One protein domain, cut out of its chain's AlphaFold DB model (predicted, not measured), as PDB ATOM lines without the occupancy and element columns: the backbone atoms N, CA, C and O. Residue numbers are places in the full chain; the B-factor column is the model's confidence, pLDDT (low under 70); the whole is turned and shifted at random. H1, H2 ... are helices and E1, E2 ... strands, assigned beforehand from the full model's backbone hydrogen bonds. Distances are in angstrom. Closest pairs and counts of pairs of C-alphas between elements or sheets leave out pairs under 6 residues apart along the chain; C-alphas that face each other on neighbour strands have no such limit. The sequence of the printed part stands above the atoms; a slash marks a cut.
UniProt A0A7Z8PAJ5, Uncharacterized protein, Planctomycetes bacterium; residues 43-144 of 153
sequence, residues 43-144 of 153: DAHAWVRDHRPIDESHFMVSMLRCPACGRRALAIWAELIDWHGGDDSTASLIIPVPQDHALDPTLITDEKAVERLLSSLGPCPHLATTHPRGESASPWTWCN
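Overview. This is residues 43 to 144 of the 153 residues of an uncharacterized protein of Planctomycetes bacterium (UniProt A0A7Z8PAJ5). The domain is a single twisted wall of six antiparallel strands, with its one named helix, H1, slantwise over one face and no named helix on the other. E3 and E4 are the strands nearest the domain's mean point, and a long loop, residues 97 to 110, joins E4 to H1. The printed part has 102 residues, with named elements in the order E1, E2, E3, E4, H1, E5, E6, and the sheet's order is E1, E2, E3, E4, E5, E6. The class is mixed, helices and strands. The whole is compact, with a radius of gyration of the C-alphas of 14.3 A and spans of 43 by 29 by 24 A.

Along the chain. E1, residues 48 to 55, begins at C-alpha 48 at (258.206, 28.842, -64.500), bends by 67 degrees at residue 51 and is 16.3 A long. E2 is residues 59 to 65, 19.9 A. E3, residues 72 to 80, is the longest strand by residues, at 26.6 A. E4 is residues 89 to 96, 23.9 A. H1 is residues 111 to 121, 15.4 A, and begins at C-alpha 111 at (265.688, 30.633, -43.921). E5 is residues 126 to 131, 17.1 A. E6, residues 141 to 143, is 6.4 A long and ends at C-alpha 143 at (276.843, 20.153, -58.376).

Arrangement. E1 to E4 form a meander, each strand the antiparallel neighbour of the one before. The hairpin of E1 and E2 has N 50 and O 63 within hydrogen-bond range at 2.8 A. In the hairpin of E2 and E3, N 62 and O 75 are 2.8 A apart. In the hairpin of E3 and E4, whose directions stand at 167 degrees, N 76 and O 93 are 2.9 A apart. E5 is antiparallel to E4, with N 92 and O 129 at 2.9 A. The hairpin of E5 and E6 has directions at 132 degrees and N 128 and O 141 at 2.9 A. E1 and E6 are the edge strands and are apart. H1 is on the sheet at a height of 10.4 A, over E2 and E3; E4 only just misses being under it, with 2 of its C-alphas falling there. On the local plane H1 stands at 35 degrees to E2, slantwise to the strands. In H1 every O i to N i+4 pair is within hydrogen-bond range.

Size, cuts and confidence. The C-alphas of Gly 85 and Asp 100 are the two farthest apart, at 44.2 A. The printed part has no cut. The link from E4 to H1 is long, with 14 residues. The mean pLDDT of the printed part is 90.9, and residues 43 to 44 are under 70.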
ATOM      1  N   ASP A  43     261.454  26.959 -74.488       65.50
ATOM      2  CA  ASP A  43     260.519  27.674 -73.619       65.50
ATOM      3  C   ASP A  43     259.463  26.750 -72.991       65.50
ATOM      4  O   ASP A  43     259.165  26.880 -71.806       65.50
ATOM      5  N   ALA A  44     258.979  25.739 -73.718       64.12
ATOM      6  CA  ALA A  44     258.066  24.727 -73.179       64.12
ATOM      7  C   ALA A  44     258.707  23.876 -72.069       64.12
ATOM      8  O   ALA A  44     258.022  23.166 -71.327       64.12
ATOM      9  N   HIS A  45     260.032  23.923 -71.948       77.62
ATOM     10  CA  HIS A  45     260.793  23.229 -70.917       77.62
ATOM     11  C   HIS A  45     261.369  24.184 -69.881       77.62
ATOM     12  O   HIS A  45     262.072  23.722 -68.978       77.62
ATOM     13  N   ALA A  46     261.085  25.482 -69.989       85.31
ATOM     14  CA  ALA A  46     261.592  26.458 -69.053       85.31
ATOM     15  C   ALA A  46     260.964  26.271 -67.669       85.31
ATOM     16  O   ALA A  46     259.788  25.927 -67.530       85.31
ATOM     17  N   TRP A  47     261.758  26.486 -66.627       90.81
ATOM     18  CA  TRP A  47     261.216  26.619 -65.287       90.81
ATOM     19  C   TRP A  47     260.358  27.879 -65.210       90.81
ATOM     20  O   TRP A  47     260.819  28.971 -65.538       90.81
ATOM     21  N   VAL A  48     259.124  27.728 -64.739       92.44
ATOM     22  CA  VAL A  48     258.206  28.842 -64.500       92.44
ATOM     23  C   VAL A  48     258.020  28.997 -62.997       92.44
ATOM     24  O   VAL A  48     257.893  28.001 -62.283       92.44
ATOM     25  N   ARG A  49     258.029  30.236 -62.500       93.56
ATOM     26  CA  ARG A  49     257.771  30.518 -61.085       93.56
ATOM     27  C   ARG A  49     256.310  30.214 -60.757       93.56
ATOM     28  O   ARG A  49     255.418  30.745 -61.406       93.56
ATOM     29  N   ASP A  50     256.104  29.365 -59.757       92.38
ATOM     30  CA  ASP A  50     254.791  28.922 -59.271       92.38
ATOM     31  C   ASP A  50     254.409  29.681 -57.991       92.38
ATOM     32  O   ASP A  50     253.320  30.230 -57.879       92.38
ATOM     33  N   HIS A  51     255.350  29.785 -57.045       91.62
ATOM     34  CA  HIS A  51     255.179  30.494 -55.773       91.62
ATOM     35  C   HIS A  51     256.488  31.176 -55.358       91.62
ATOM     36  O   HIS A  51     257.569  30.765 -55.788       91.62
ATOM     37  N   ARG A  52     256.418  32.189 -54.491       94.69
ATOM     38  CA  ARG A  52     257.586  32.812 -53.859       94.69
ATOM     39  C   ARG A  52     257.379  32.893 -52.340       94.69
ATOM     40  O   ARG A  52     256.813  33.873 -51.875       94.69
ATOM     41  N   PRO A  53     257.721  31.829 -51.587       94.25
ATOM     42  CA  PRO A  53     257.511  31.802 -50.137       94.25
ATOM     43  C   PRO A  53     258.317  32.855 -49.366       94.25
ATOM     44  O   PRO A  53     257.818  33.368 -48.374       94.25
ATOM     45  N   ILE A  54     259.524  33.191 -49.835       95.31
ATOM     46  CA  ILE A  54     260.387  34.206 -49.218       95.31
ATOM     47  C   ILE A  54     260.754  35.226 -50.300       95.31
ATOM     48  O   ILE A  54     261.278  34.848 -51.354       95.31
ATOM     49  N   ASP A  55     260.432  36.496 -50.060       94.88
ATOM     50  CA  ASP A  55     260.668  37.622 -50.973       94.88
ATOM     51  C   ASP A  55     261.315  38.789 -50.223       94.88
ATOM     52  O   ASP A  55     260.729  39.863 -50.077       94.88
ATOM     53  N   GLU A  56     262.498  38.537 -49.672       92.50
ATOM     54  CA  GLU A  56     263.298  39.548 -48.989       92.50
ATOM     55  C   GLU A  56     264.328  40.133 -49.961       92.50
ATOM     56  O   GLU A  56     264.677  39.516 -50.971       92.50
ATOM     57  N   SER A  57     264.810  41.347 -49.681       89.38
ATOM     58  CA  SER A  57     265.707  42.069 -50.593       89.38
ATOM     59  C   SER A  57     267.030  41.348 -50.836       89.38
ATOM     60  O   SER A  57     267.542  41.438 -51.946       89.38
ATOM     61  N   HIS A  58     267.532  40.620 -49.836       91.94
ATOM     62  CA  HIS A  58     268.849  39.966 -49.851       91.94
ATOM     63  C   HIS A  58     268.758  38.436 -49.821       91.94
ATOM     64  O   HIS A  58     269.758  37.738 -49.971       91.94
ATOM     65  N   PHE A  59     267.545  37.902 -49.682       95.44
ATOM     66  CA  PHE A  59     267.291  36.472 -49.671       95.44
ATOM     67  C   PHE A  59     265.917  36.170 -50.268       95.44
ATOM     68  O   PHE A  59     264.868  36.554 -49.754       95.44
ATOM     69  N   MET A  60     265.903  35.461 -51.393       96.38
ATOM     70  CA  MET A  60     264.673  35.087 -52.077       96.38
ATOM     71  C   MET A  60     264.611  33.582 -52.266       96.38
ATOM     72  O   MET A  60     265.536  32.958 -52.788       96.38
ATOM     73  N   VAL A  61     263.447  33.012 -51.972       96.69
ATOM     74  CA  VAL A  61     263.141  31.617 -52.276       96.69
ATOM     75  C   VAL A  61     261.900  31.559 -53.139       96.69
ATOM     76  O   VAL A  61     260.842  32.080 -52.802       96.69
ATOM     77  N   SER A  62     262.033  30.915 -54.292       96.19
ATOM     78  CA  SER A  62     260.963  30.694 -55.256       96.19
ATOM     79  C   SER A  62     260.757  29.203 -55.484       96.19
ATOM     80  O   SER A  62     261.705  28.442 -55.651       96.19
ATOM     81  N   MET A  63     259.502  28.783 -55.568       94.75
ATOM     82  CA  MET A  63     259.139  27.479 -56.099       94.75
ATOM     83  C   MET A  63     258.944  27.592 -57.602       94.75
ATOM     84  O   MET A  63     258.215  28.455 -58.099       94.75
ATOM     85  N   LEU A  64     259.601  26.702 -58.327       94.81
ATOM     86  CA  LEU A  64     259.524  26.589 -59.769       94.81
ATOM     87  C   LEU A  64     258.751  25.332 -60.146       94.81
ATOM     88  O   LEU A  64     258.837  24.306 -59.468       94.81
ATOM     89  N   ARG A  65     258.058  25.385 -61.278       93.12
ATOM     90  CA  ARG A  65     257.385  24.248 -61.895       93.12
ATOM     91  C   ARG A  65     257.765  24.156 -63.365       93.12
ATOM     92  O   ARG A  65     257.840  25.157 -64.071       93.12
ATOM     93  N   CYS A  66     258.000  22.939 -63.837       91.81
ATOM     94  CA  CYS A  66     258.121  22.664 -65.262       91.81
ATOM     95  C   CYS A  66     256.716  22.454 -65.849       91.81
ATOM     96  O   CYS A  66     256.036  21.513 -65.423       91.81
ATOM     97  N   PRO A  67     256.268  23.258 -66.829       89.56
ATOM     98  CA  PRO A  67     254.940  23.102 -67.416       89.56
ATOM     99  C   PRO A  67     254.800  21.790 -68.204       89.56
ATOM    100  O   PRO A  67     253.717  21.217 -68.234       89.56
ATOM    101  N   ALA A  68     255.893  21.262 -68.771       88.69
ATOM    102  CA  ALA A  68     255.864  20.033 -69.565       88.69
ATOM    103  C   ALA A  68     255.718  18.745 -68.736       88.69
ATOM    104  O   ALA A  68     254.991  17.841 -69.133       88.69
ATOM    105  N   CYS A  69     256.423  18.623 -67.606       88.31
ATOM    106  CA  CYS A  69     256.418  17.385 -66.805       88.31
ATOM    107  C   CYS A  69     255.865  17.546 -65.387       88.31
ATOM    108  O   CYS A  69     255.843  16.580 -64.629       88.31
ATOM    109  N   GLY A  70     255.475  18.758 -64.991       89.44
ATOM    110  CA  GLY A  70     254.929  19.052 -63.669       89.44
ATOM    111  C   GLY A  70     255.929  18.976 -62.511       89.44
ATOM    112  O   GLY A  70     255.546  19.274 -61.384       89.44
ATOM    113  N   ARG A  71     257.196  18.611 -62.762       91.06
ATOM    114  CA  ARG A  71     258.245  18.586 -61.731       91.06
ATOM    115  C   ARG A  71     258.414  19.956 -61.092       91.06
ATOM    116  O   ARG A  71     258.235  20.975 -61.761       91.06
ATOM    117  N   ARG A  72     258.810  19.948 -59.823       93.44
ATOM    118  CA  ARG A  72     259.085  21.148 -59.037       93.44
ATOM    119  C   ARG A  72     260.581  21.314 -58.797       93.44
ATOM    120  O   ARG A  72     261.335  20.339 -58.821       93.44
ATOM    121  N   ALA A  73     261.000  22.548 -58.579       94.25
ATOM    122  CA  ALA A  73     262.336  22.881 -58.116       94.25
ATOM    123  C   ALA A  73     262.261  24.035 -57.115       94.25
ATOM    124  O   ALA A  73     261.323  24.832 -57.154       94.25
ATOM    125  N   LEU A  74     263.255  24.121 -56.242       95.56
ATOM    126  CA  LEU A  74     263.506  25.292 -55.420       95.56
ATOM    127  C   LEU A  74     264.525  26.176 -56.134       95.56
ATOM    128  O   LEU A  74     265.548  25.677 -56.592       95.56
ATOM    129  N   ALA A  75     264.245  27.467 -56.241       96.06
ATOM    130  CA  ALA A  75     265.217  28.471 -56.636       96.06
ATOM    131  C   ALA A  75     265.518  29.358 -55.438       96.06
ATOM    132  O   ALA A  75     264.604  29.963 -54.884       96.06
ATOM    133  N   ILE A  76     266.787  29.413 -55.059       96.56
ATOM    134  CA  ILE A  76     267.283  30.246 -53.968       96.56
ATOM    135  C   ILE A  76     268.178  31.303 -54.594       96.56
ATOM    136  O   ILE A  76     269.018  30.974 -55.433       96.56
ATOM    137  N   TRP A  77     267.991  32.551 -54.203       96.62
ATOM    138  CA  TRP A  77     268.901  33.646 -54.496       96.62
ATOM    139  C   TRP A  77     269.289  34.301 -53.176       96.62
ATOM    140  O   TRP A  77     268.432  34.462 -52.307       96.62
ATOM    141  N   ALA A  78     270.565  34.630 -53.029       96.19
ATOM    142  CA  ALA A  78     271.105  35.237 -51.824       96.19
ATOM    143  C   ALA A  78     272.150  36.296 -52.198       96.19
ATOM    144  O   ALA A  78     272.914  36.096 -53.148       96.19
ATOM    145  N   GLU A  79     272.176  37.397 -51.459       94.62
ATOM    146  CA  GLU A  79     273.102  38.517 -51.614       94.62
ATOM    147  C   GLU A  79     273.906  38.706 -50.332       94.62
ATOM    148  O   GLU A  79     273.352  38.770 -49.239       94.62
ATOM    149  N   LEU A  80     275.223  38.787 -50.480       93.06
ATOM    150  CA  LEU A  80     276.140  39.099 -49.397       93.06
ATOM    151  C   LEU A  80     276.320  40.614 -49.336       93.06
ATOM    152  O   LEU A  80     277.040  41.170 -50.172       93.06
ATOM    153  N   ILE A  81     275.680  41.260 -48.363       87.75
ATOM    154  CA  ILE A  81     275.708  42.711 -48.226       87.75
ATOM    155  C   ILE A  81     276.998  43.104 -47.522       87.75
ATOM    156  O   ILE A  81     277.280  42.713 -46.392       87.75
ATOM    157  N   ASP A  82     277.789  43.957 -48.161       81.62
ATOM    158  CA  ASP A  82     278.954  44.551 -47.499       81.62
ATOM    159  C   ASP A  82     278.810  46.061 -47.258       81.62
ATOM    160  O   ASP A  82     279.720  46.706 -46.730       81.62
ATOM    161  N   TRP A  83     277.650  46.622 -47.626       80.44
ATOM    162  CA  TRP A  83     277.285  48.037 -47.504       80.44
ATOM    163  C   TRP A  83     278.246  48.997 -48.220       80.44
ATOM    164  O   TRP A  83     278.238  50.209 -47.978       80.44
ATOM    165  N   HIS A  84     279.064  48.485 -49.138       79.25
ATOM    166  CA  HIS A  84     280.089  49.243 -49.828       79.25
ATOM    167  C   HIS A  84     279.766  49.374 -51.319       79.25
ATOM    168  O   HIS A  84     280.195  48.576 -52.136       79.25
ATOM    169  N   GLY A  85     279.051  50.428 -51.711       73.25
ATOM    170  CA  GLY A  85     278.944  50.804 -53.129       73.25
ATOM    171  C   GLY A  85     277.908  50.043 -53.970       73.25
ATOM    172  O   GLY A  85     277.821  50.319 -55.161       73.25
ATOM    173  N   GLY A  86     277.090  49.171 -53.368       77.38
ATOM    174  CA  GLY A  86     275.837  48.664 -53.952       77.38
ATOM    175  C   GLY A  86     275.961  47.625 -55.074       77.38
ATOM    176  O   GLY A  86     274.951  47.313 -55.695       77.38
ATOM    177  N   ASP A  87     277.164  47.110 -55.346       85.44
ATOM    178  CA  ASP A  87     277.409  45.979 -56.260       85.44
ATOM    179  C   ASP A  87     277.748  44.725 -55.442       85.44
ATOM    180  O   ASP A  87     278.879  44.242 -55.435       85.44
ATOM    181  N   ASP A  88     276.811  44.284 -54.611       90.88
ATOM    182  CA  ASP A  88     277.018  43.184 -53.674       90.88
ATOM    183  C   ASP A  88     277.162  41.831 -54.387       90.88
ATOM    184  O   ASP A  88     276.641  41.592 -55.481       90.88
ATOM    185  N   SER A  89     277.933  40.929 -53.774       93.69
ATOM    186  CA  SER A  89     278.129  39.600 -54.357       93.69
ATOM    187  C   SER A  89     276.855  38.786 -54.193       93.69
ATOM    188  O   SER A  89     276.293  38.733 -53.104       93.69
ATOM    189  N   THR A  90     276.422  38.092 -55.240       95.06
ATOM    190  CA  THR A  90     275.209  37.265 -55.177       95.06
ATOM    191  C   THR A  90     275.488  35.820 -55.535       95.06
ATOM    192  O   THR A  90     276.473  35.475 -56.194       95.06
ATOM    193  N   ALA A  91     274.588  34.945 -55.116       95.38
ATOM    194  CA  ALA A  91     274.588  33.563 -55.528       95.38
ATOM    195  C   ALA A  91     273.180  33.071 -55.821       95.38
ATOM    196  O   ALA A  91     272.182  33.589 -55.321       95.38
ATOM    197  N   SER A  92     273.086  32.059 -56.678       96.06
ATOM    198  CA  SER A  92     271.813  31.442 -57.024       96.06
ATOM    199  C   SER A  92     271.934  29.937 -57.135       96.06
ATOM    200  O   SER A  92     272.886  29.415 -57.717       96.06
ATOM    201  N   LEU A  93     270.915  29.249 -56.630       96.12
ATOM    202  CA  LEU A  93     270.774  27.804 -56.688       96.12
ATOM    203  C   LEU A  93     269.449  27.436 -57.350       96.12
ATOM    204  O   LEU A  93     268.426  28.067 -57.091       96.12
ATOM    205  N   ILE A  94     269.450  26.379 -58.162       95.56
ATOM    206  CA  ILE A  94     268.229  25.700 -58.610       95.56
ATOM    207  C   ILE A  94     268.338  24.226 -58.250       95.56
ATOM    208  O   ILE A  94     269.182  23.502 -58.780       95.56
ATOM    209  N   ILE A  95     267.447  23.781 -57.374       94.94
ATOM    210  CA  ILE A  95     267.463  22.461 -56.756       94.94
ATOM    211  C   ILE A  95     266.180  21.740 -57.170       94.94
ATOM    212  O   ILE A  95     265.103  22.027 -56.642       94.94
ATOM    213  N   PRO A  96     266.235  20.838 -58.161       93.25
ATOM    214  CA  PRO A  96     265.085  20.023 -58.514       93.25
ATOM    215  C   PRO A  96     264.660  19.150 -57.334       93.25
ATOM    216  O   PRO A  96     265.469  18.404 -56.791       93.25
ATOM    217  N   VAL A  97     263.379  19.208 -56.971       91.06
ATOM    218  CA  VAL A  97     262.868  18.442 -55.833       91.06
ATOM    219  C   VAL A  97     262.409  17.062 -56.315       91.06
ATOM    220  O   VAL A  97     261.680  16.982 -57.316       91.06
ATOM    221  N   PRO A  98     262.850  15.966 -55.666       87.06
ATOM    222  CA  PRO A  98     262.377  14.616 -55.962       87.06
ATOM    223  C   PRO A  98     260.844  14.510 -55.896       87.06
ATOM    224  O   PRO A  98     260.206  15.199 -55.109       87.06
ATOM    225  N   GLN A  99     260.224  13.669 -56.732       80.94
ATOM    226  CA  GLN A  99     258.750  13.580 -56.802       80.94
ATOM    227  C   GLN A  99     258.112  12.978 -55.541       80.94
ATOM    228  O   GLN A  99     256.940  13.224 -55.276       80.94
ATOM    229  N   ASP A 100     258.872  12.178 -54.805       80.81
ATOM    230  CA  ASP A 100     258.532  11.610 -53.502       80.81
ATOM    231  C   ASP A 100     258.705  12.614 -52.353       80.81
ATOM    232  O   ASP A 100     258.122  12.426 -51.287       80.81
ATOM    233  N   HIS A 101     259.430  13.713 -52.577       81.62
ATOM    234  CA  HIS A 101     259.472  14.835 -51.650       81.62
ATOM    235  C   HIS A 101     258.294  15.779 -51.904       81.62
ATOM    236  O   HIS A 101     258.231  16.501 -52.903       81.62
ATOM    237  N   ALA A 102     257.353  15.801 -50.961       78.94
ATOM    238  CA  ALA A 102     256.289  16.790 -50.957       78.94
ATOM    239  C   ALA A 102     256.881  18.180 -50.680       78.94
ATOM    240  O   ALA A 102     257.304  18.478 -49.566       78.94
ATOM    241  N   LEU A 103     256.908  19.030 -51.706       83.56
ATOM    242  CA  LEU A 103     257.257  20.436 -51.550       83.56
ATOM    243  C   LEU A 103     255.989  21.241 -51.264       83.56
ATOM    244  O   LEU A 103     255.216  21.518 -52.191       83.56
ATOM    245  N   ASP A 104     255.784  21.580 -49.995       86.94
ATOM    246  CA  ASP A 104     254.681  22.418 -49.529       86.94
ATOM    247  C   ASP A 104     255.175  23.862 -49.304       86.94
ATOM    248  O   ASP A 104     256.023  24.074 -48.432       86.94
ATOM    249  N   PRO A 105     254.674  24.860 -50.064       85.62
ATOM    250  CA  PRO A 105     255.064  26.261 -49.885       85.62
ATOM    251  C   PRO A 105     254.783  26.789 -48.477       85.62
ATOM    252  O   PRO A 105     255.490  27.681 -48.025       85.62
ATOM    253  N   THR A 106     253.776  26.254 -47.781       89.38
ATOM    254  CA  THR A 106     253.376  26.734 -46.449       89.38
ATOM    255  C   THR A 106     254.377  26.366 -45.356       89.38
ATOM    256  O   THR A 106     254.370  26.973 -44.290       89.38
ATOM    257  N   LEU A 107     255.262  25.400 -45.627       89.88
ATOM    258  CA  LEU A 107     256.321  24.979 -44.712       89.88
ATOM    259  C   LEU A 107     257.620  25.771 -44.899       89.88
ATOM    260  O   LEU A 107     258.530  25.616 -44.089       89.88
ATOM    261  N   ILE A 108     257.724  26.592 -45.947       93.56
ATOM    262  CA  ILE A 108     258.894  27.423 -46.241       93.56
ATOM    263  C   ILE A 108     258.585  28.836 -45.753       93.56
ATOM    264  O   ILE A 108     258.108  29.673 -46.510       93.56
ATOM    265  N   THR A 109     258.785  29.073 -44.462       94.31
ATOM    266  CA  THR A 109     258.403  30.335 -43.804       94.31
ATOM    267  C   THR A 109     259.567  31.290 -43.586       94.31
ATOM    268  O   THR A 109     259.350  32.482 -43.421       94.31
ATOM    269  N   ASP A 110     260.783  30.755 -43.538       94.69
ATOM    270  CA  ASP A 110     262.012  31.457 -43.181       94.69
ATOM    271  C   ASP A 110     263.229  30.665 -43.681       94.69
ATOM    272  O   ASP A 110     263.109  29.525 -44.147       94.69
ATOM    273  N   GLU A 111     264.414  31.259 -43.565       94.44
ATOM    274  CA  GLU A 111     265.688  30.633 -43.921       94.44
ATOM    275  C   GLU A 111     265.898  29.280 -43.220       94.44
ATOM    276  O   GLU A 111     266.208  28.283 -43.872       94.44
ATOM    277  N   LYS A 112     265.627  29.180 -41.911       95.25
ATOM    278  CA  LYS A 112     265.807  27.924 -41.157       95.25
ATOM    279  C   LYS A 112     264.918  26.806 -41.693       95.25
ATOM    280  O   LYS A 112     265.275  25.628 -41.616       95.25
ATOM    281  N   ALA A 113     263.723  27.129 -42.181       95.00
ATOM    282  CA  ALA A 113     262.846  26.170 -42.837       95.00
ATOM    283  C   ALA A 113     263.437  25.668 -44.157       95.00
ATOM    284  O   ALA A 113     263.379  24.466 -44.434       95.00
ATOM    285  N   VAL A 114     264.068  26.560 -44.922       94.88
ATOM    286  CA  VAL A 114     264.814  26.210 -46.134       94.88
ATOM    287  C   VAL A 114     265.996  25.309 -45.778       94.88
ATOM    288  O   VAL A 114     266.122  24.243 -46.370       94.88
ATOM    289  N   GLU A 115     266.805  25.642 -44.772       95.38
ATOM    290  CA  GLU A 115     267.938  24.811 -44.335       95.38
ATOM    291  C   GLU A 115     267.514  23.392 -43.933       95.38
ATOM    292  O   GLU A 115     268.159  22.413 -44.319       95.38
ATOM    293  N   ARG A 116     266.409  23.258 -43.184       94.75
ATOM    294  CA  ARG A 116     265.851  21.947 -42.808       94.75
ATOM    295  C   ARG A 116     265.436  21.143 -44.034       94.75
ATOM    296  O   ARG A 116     265.730  19.951 -44.093       94.75
ATOM    297  N   LEU A 117     264.788  21.789 -45.003       93.31
ATOM    298  CA  LEU A 117     264.418  21.162 -46.269       93.31
ATOM    299  C   LEU A 117     265.660  20.722 -47.053       93.31
ATOM    300  O   LEU A 117     265.729  19.583 -47.498       93.31
ATOM    301  N   LEU A 118     266.664  21.589 -47.203       94.25
ATOM    302  CA  LEU A 118     267.903  21.235 -47.897       94.25
ATOM    303  C   LEU A 118     268.598  20.055 -47.215       94.25
ATOM    304  O   LEU A 118     269.008  19.107 -47.881       94.25
ATOM    305  N   SER A 119     268.652  20.069 -45.884       94.25
ATOM    306  CA  SER A 119     269.214  18.977 -45.089       94.25
ATOM    307  C   SER A 119     268.452  17.662 -45.287       94.25
ATOM    308  O   SER A 119     269.076  16.608 -45.378       94.25
ATOM    309  N   SER A 120     267.117  17.697 -45.395       92.88
ATOM    310  CA  SER A 120     266.308  16.489 -45.615       92.88
ATOM    311  C   SER A 120     266.439  15.922 -47.030       92.88
ATOM    312  O   SER A 120     266.233  14.724 -47.223       92.88
ATOM    313  N   LEU A 121     266.790  16.753 -48.018       91.94
ATOM    314  CA  LEU A 121     267.091  16.294 -49.376       91.94
ATOM    315  C   LEU A 121     268.396  15.486 -49.443       91.94
ATOM    316  O   LEU A 121     268.520  14.613 -50.304       91.94
ATOM    317  N   GLY A 122     269.353  15.763 -48.551       92.75
ATOM    318  CA  GLY A 122     270.700  15.204 -48.619       92.75
ATOM    319  C   GLY A 122     271.493  15.689 -49.848       92.75
ATOM    320  O   GLY A 122     271.055  16.597 -50.568       92.75
ATOM    321  N   PRO A 123     272.659  15.072 -50.133       94.94
ATOM    322  CA  PRO A 123     273.408  15.324 -51.360       94.94
ATOM    323  C   PRO A 123     272.546  15.067 -52.597       94.94
ATOM    324  O   PRO A 123     272.026  13.963 -52.783       94.94
ATOM    325  N   CYS A 124     272.388  16.077 -53.453       92.56
ATOM    326  CA  CYS A 124     271.518  15.969 -54.617       92.56
ATOM    327  C   CYS A 124     272.005  16.814 -55.806       92.56
ATOM    328  O   CYS A 124     272.717  17.805 -55.622       92.56
ATOM    329  N   PRO A 125     271.626  16.446 -57.046       92.50
ATOM    330  CA  PRO A 125     271.974  17.230 -58.222       92.50
ATOM    331  C   PRO A 125     271.310  18.604 -58.180       92.50
ATOM    332  O   PRO A 125     270.082  18.697 -58.164       92.50
ATOM    333  N   HIS A 126     272.099  19.667 -58.250       93.44
ATOM    334  CA  HIS A 126     271.593  21.035 -58.294       93.44
ATOM    335  C   HIS A 126     272.462  21.918 -59.187       93.44
ATOM    336  O   HIS A 126     273.590  21.573 -59.535       93.44
ATOM    337  N   LEU A 127     271.903  23.046 -59.608       94.12
ATOM    338  CA  LEU A 127     272.603  24.068 -60.373       94.12
ATOM    339  C   LEU A 127     273.008  25.206 -59.450       94.12
ATOM    340  O   LEU A 127     272.183  25.651 -58.657       94.12
ATOM    341  N   ALA A 128     274.228  25.704 -59.614       94.94
ATOM    342  CA  ALA A 128     274.749  26.842 -58.875       94.94
ATOM    343  C   ALA A 128     275.404  27.864 -59.810       94.94
ATOM    344  O   ALA A 128     276.019  27.504 -60.818       94.94
ATOM    345  N   THR A 129     275.280  29.139 -59.467       94.88
ATOM    346  CA  THR A 129     276.062  30.244 -60.030       94.88
ATOM    347  C   THR A 129     276.347  31.258 -58.930       94.88
ATOM    348  O   THR A 129     275.595  31.370 -57.960       94.88
ATOM    349  N   THR A 130     277.434  31.995 -59.097       94.94
ATOM    350  CA  THR A 130     277.805  33.127 -58.258       94.94
ATOM    351  C   THR A 130     278.073  34.331 -59.144       94.94
ATOM    352  O   THR A 130     278.541  34.197 -60.275       94.94
ATOM    353  N   HIS A 131     277.797  35.514 -58.626       93.62
ATOM    354  CA  HIS A 131     278.172  36.788 -59.208       93.62
ATOM    355  C   HIS A 131     279.021  37.524 -58.175       93.62
ATOM    356  O   HIS A 131     278.465  38.168 -57.285       93.62
ATOM    357  N   PRO A 132     280.352  37.353 -58.217       92.44
ATOM    358  CA  PRO A 132     281.241  38.126 -57.368       92.44
ATOM    359  C   PRO A 132     281.166  39.603 -57.754       92.44
ATOM    360  O   PRO A 132     281.070  39.935 -58.938       92.44
ATOM    361  N   ARG A 133     281.269  40.475 -56.756       90.00
ATOM    362  CA  ARG A 133     281.382  41.922 -56.949       90.00
ATOM    363  C   ARG A 133     282.445  42.279 -57.981       90.00
ATOM    364  O   ARG A 133     283.566  41.771 -57.923       90.00
ATOM    365  N   GLY A 134     282.126  43.234 -58.853       90.75
ATOM    366  CA  GLY A 134     283.057  43.755 -59.851       90.75
ATOM    367  C   GLY A 134     283.436  42.746 -60.938       90.75
ATOM    368  O   GLY A 134     284.275  43.048 -61.789       90.75
ATOM    369  N   GLU A 135     282.820  41.563 -60.938       91.12
ATOM    370  CA  GLU A 135     283.063  40.499 -61.900       91.12
ATOM    371  C   GLU A 135     281.783  40.143 -62.661       91.12
ATOM    372  O   GLU A 135     280.668  40.532 -62.332       91.12
ATOM    373  N   SER A 136     281.934  39.395 -63.752       90.75
ATOM    374  CA  SER A 136     280.774  38.819 -64.434       90.75
ATOM    375  C   SER A 136     280.259  37.603 -63.674       90.75
ATOM    376  O   SER A 136     281.023  36.894 -63.022       90.75
ATOM    377  N   ALA A 137     278.962  37.310 -63.809       89.38
ATOM    378  CA  ALA A 137     278.397  36.094 -63.234       89.38
ATOM    379  C   ALA A 137     279.120  34.852 -63.774       89.38
ATOM    380  O   ALA A 137     279.308  34.693 -64.986       89.38
ATOM    381  N   SER A 138     279.486  33.955 -62.864       91.94
ATOM    382  CA  SER A 138     280.038  32.653 -63.199       91.94
ATOM    383  C   SER A 138     279.021  31.848 -64.013       91.94
ATOM    384  O   SER A 138     277.814  31.912 -63.757       91.94
ATOM    385  N   PRO A 139     279.462  31.029 -64.980       91.06
ATOM    386  CA  PRO A 139     278.563  30.112 -65.659       91.06
ATOM    387  C   PRO A 139     277.851  29.187 -64.665       91.06
ATOM    388  O   PRO A 139     278.440  28.714 -63.693       91.06
ATOM    389  N   TRP A 140     276.587  28.879 -64.949       91.69
ATOM    390  CA  TRP A 140     275.845  27.876 -64.192       91.69
ATOM    391  C   TRP A 140     276.537  26.515 -64.256       91.69
ATOM    392  O   TRP A 140     276.819  26.002 -65.343       91.69
ATOM    393  N   THR A 141     276.761  25.918 -63.091       91.19
ATOM    394  CA  THR A 141     277.473  24.647 -62.934       91.19
ATOM    395  C   THR A 141     276.598  23.633 -62.207       91.19
ATOM    396  O   THR A 141     275.847  23.988 -61.304       91.19
ATOM    397  N   TRP A 142     276.671  22.366 -62.627       91.88
ATOM    398  CA  TRP A 142     276.012  21.259 -61.932       91.88
ATOM    399  C   TRP A 142     276.878  20.759 -60.778       91.88
ATOM    400  O   TRP A 142     278.018  20.345 -60.995       91.88
ATOM    401  N   CYS A 143     276.285  20.718 -59.595       93.44
ATOM    402  CA  CYS A 143     276.843  20.153 -58.376       93.44
ATOM    403  C   CYS A 143     276.072  18.875 -58.004       93.44
ATOM    404  O   CYS A 143     274.952  18.663 -58.472       93.44
ATOM    405  N   ASN A 144     276.681  18.002 -57.199       94.12
ATOM    406  CA  ASN A 144     276.055  16.771 -56.683       94.12
ATOM    407  C   ASN A 144     276.330  16.570 -55.181       94.12
ATOM    408  O   ASN A 144     276.244  15.453 -54.672       94.12
TER     409      ASN A 144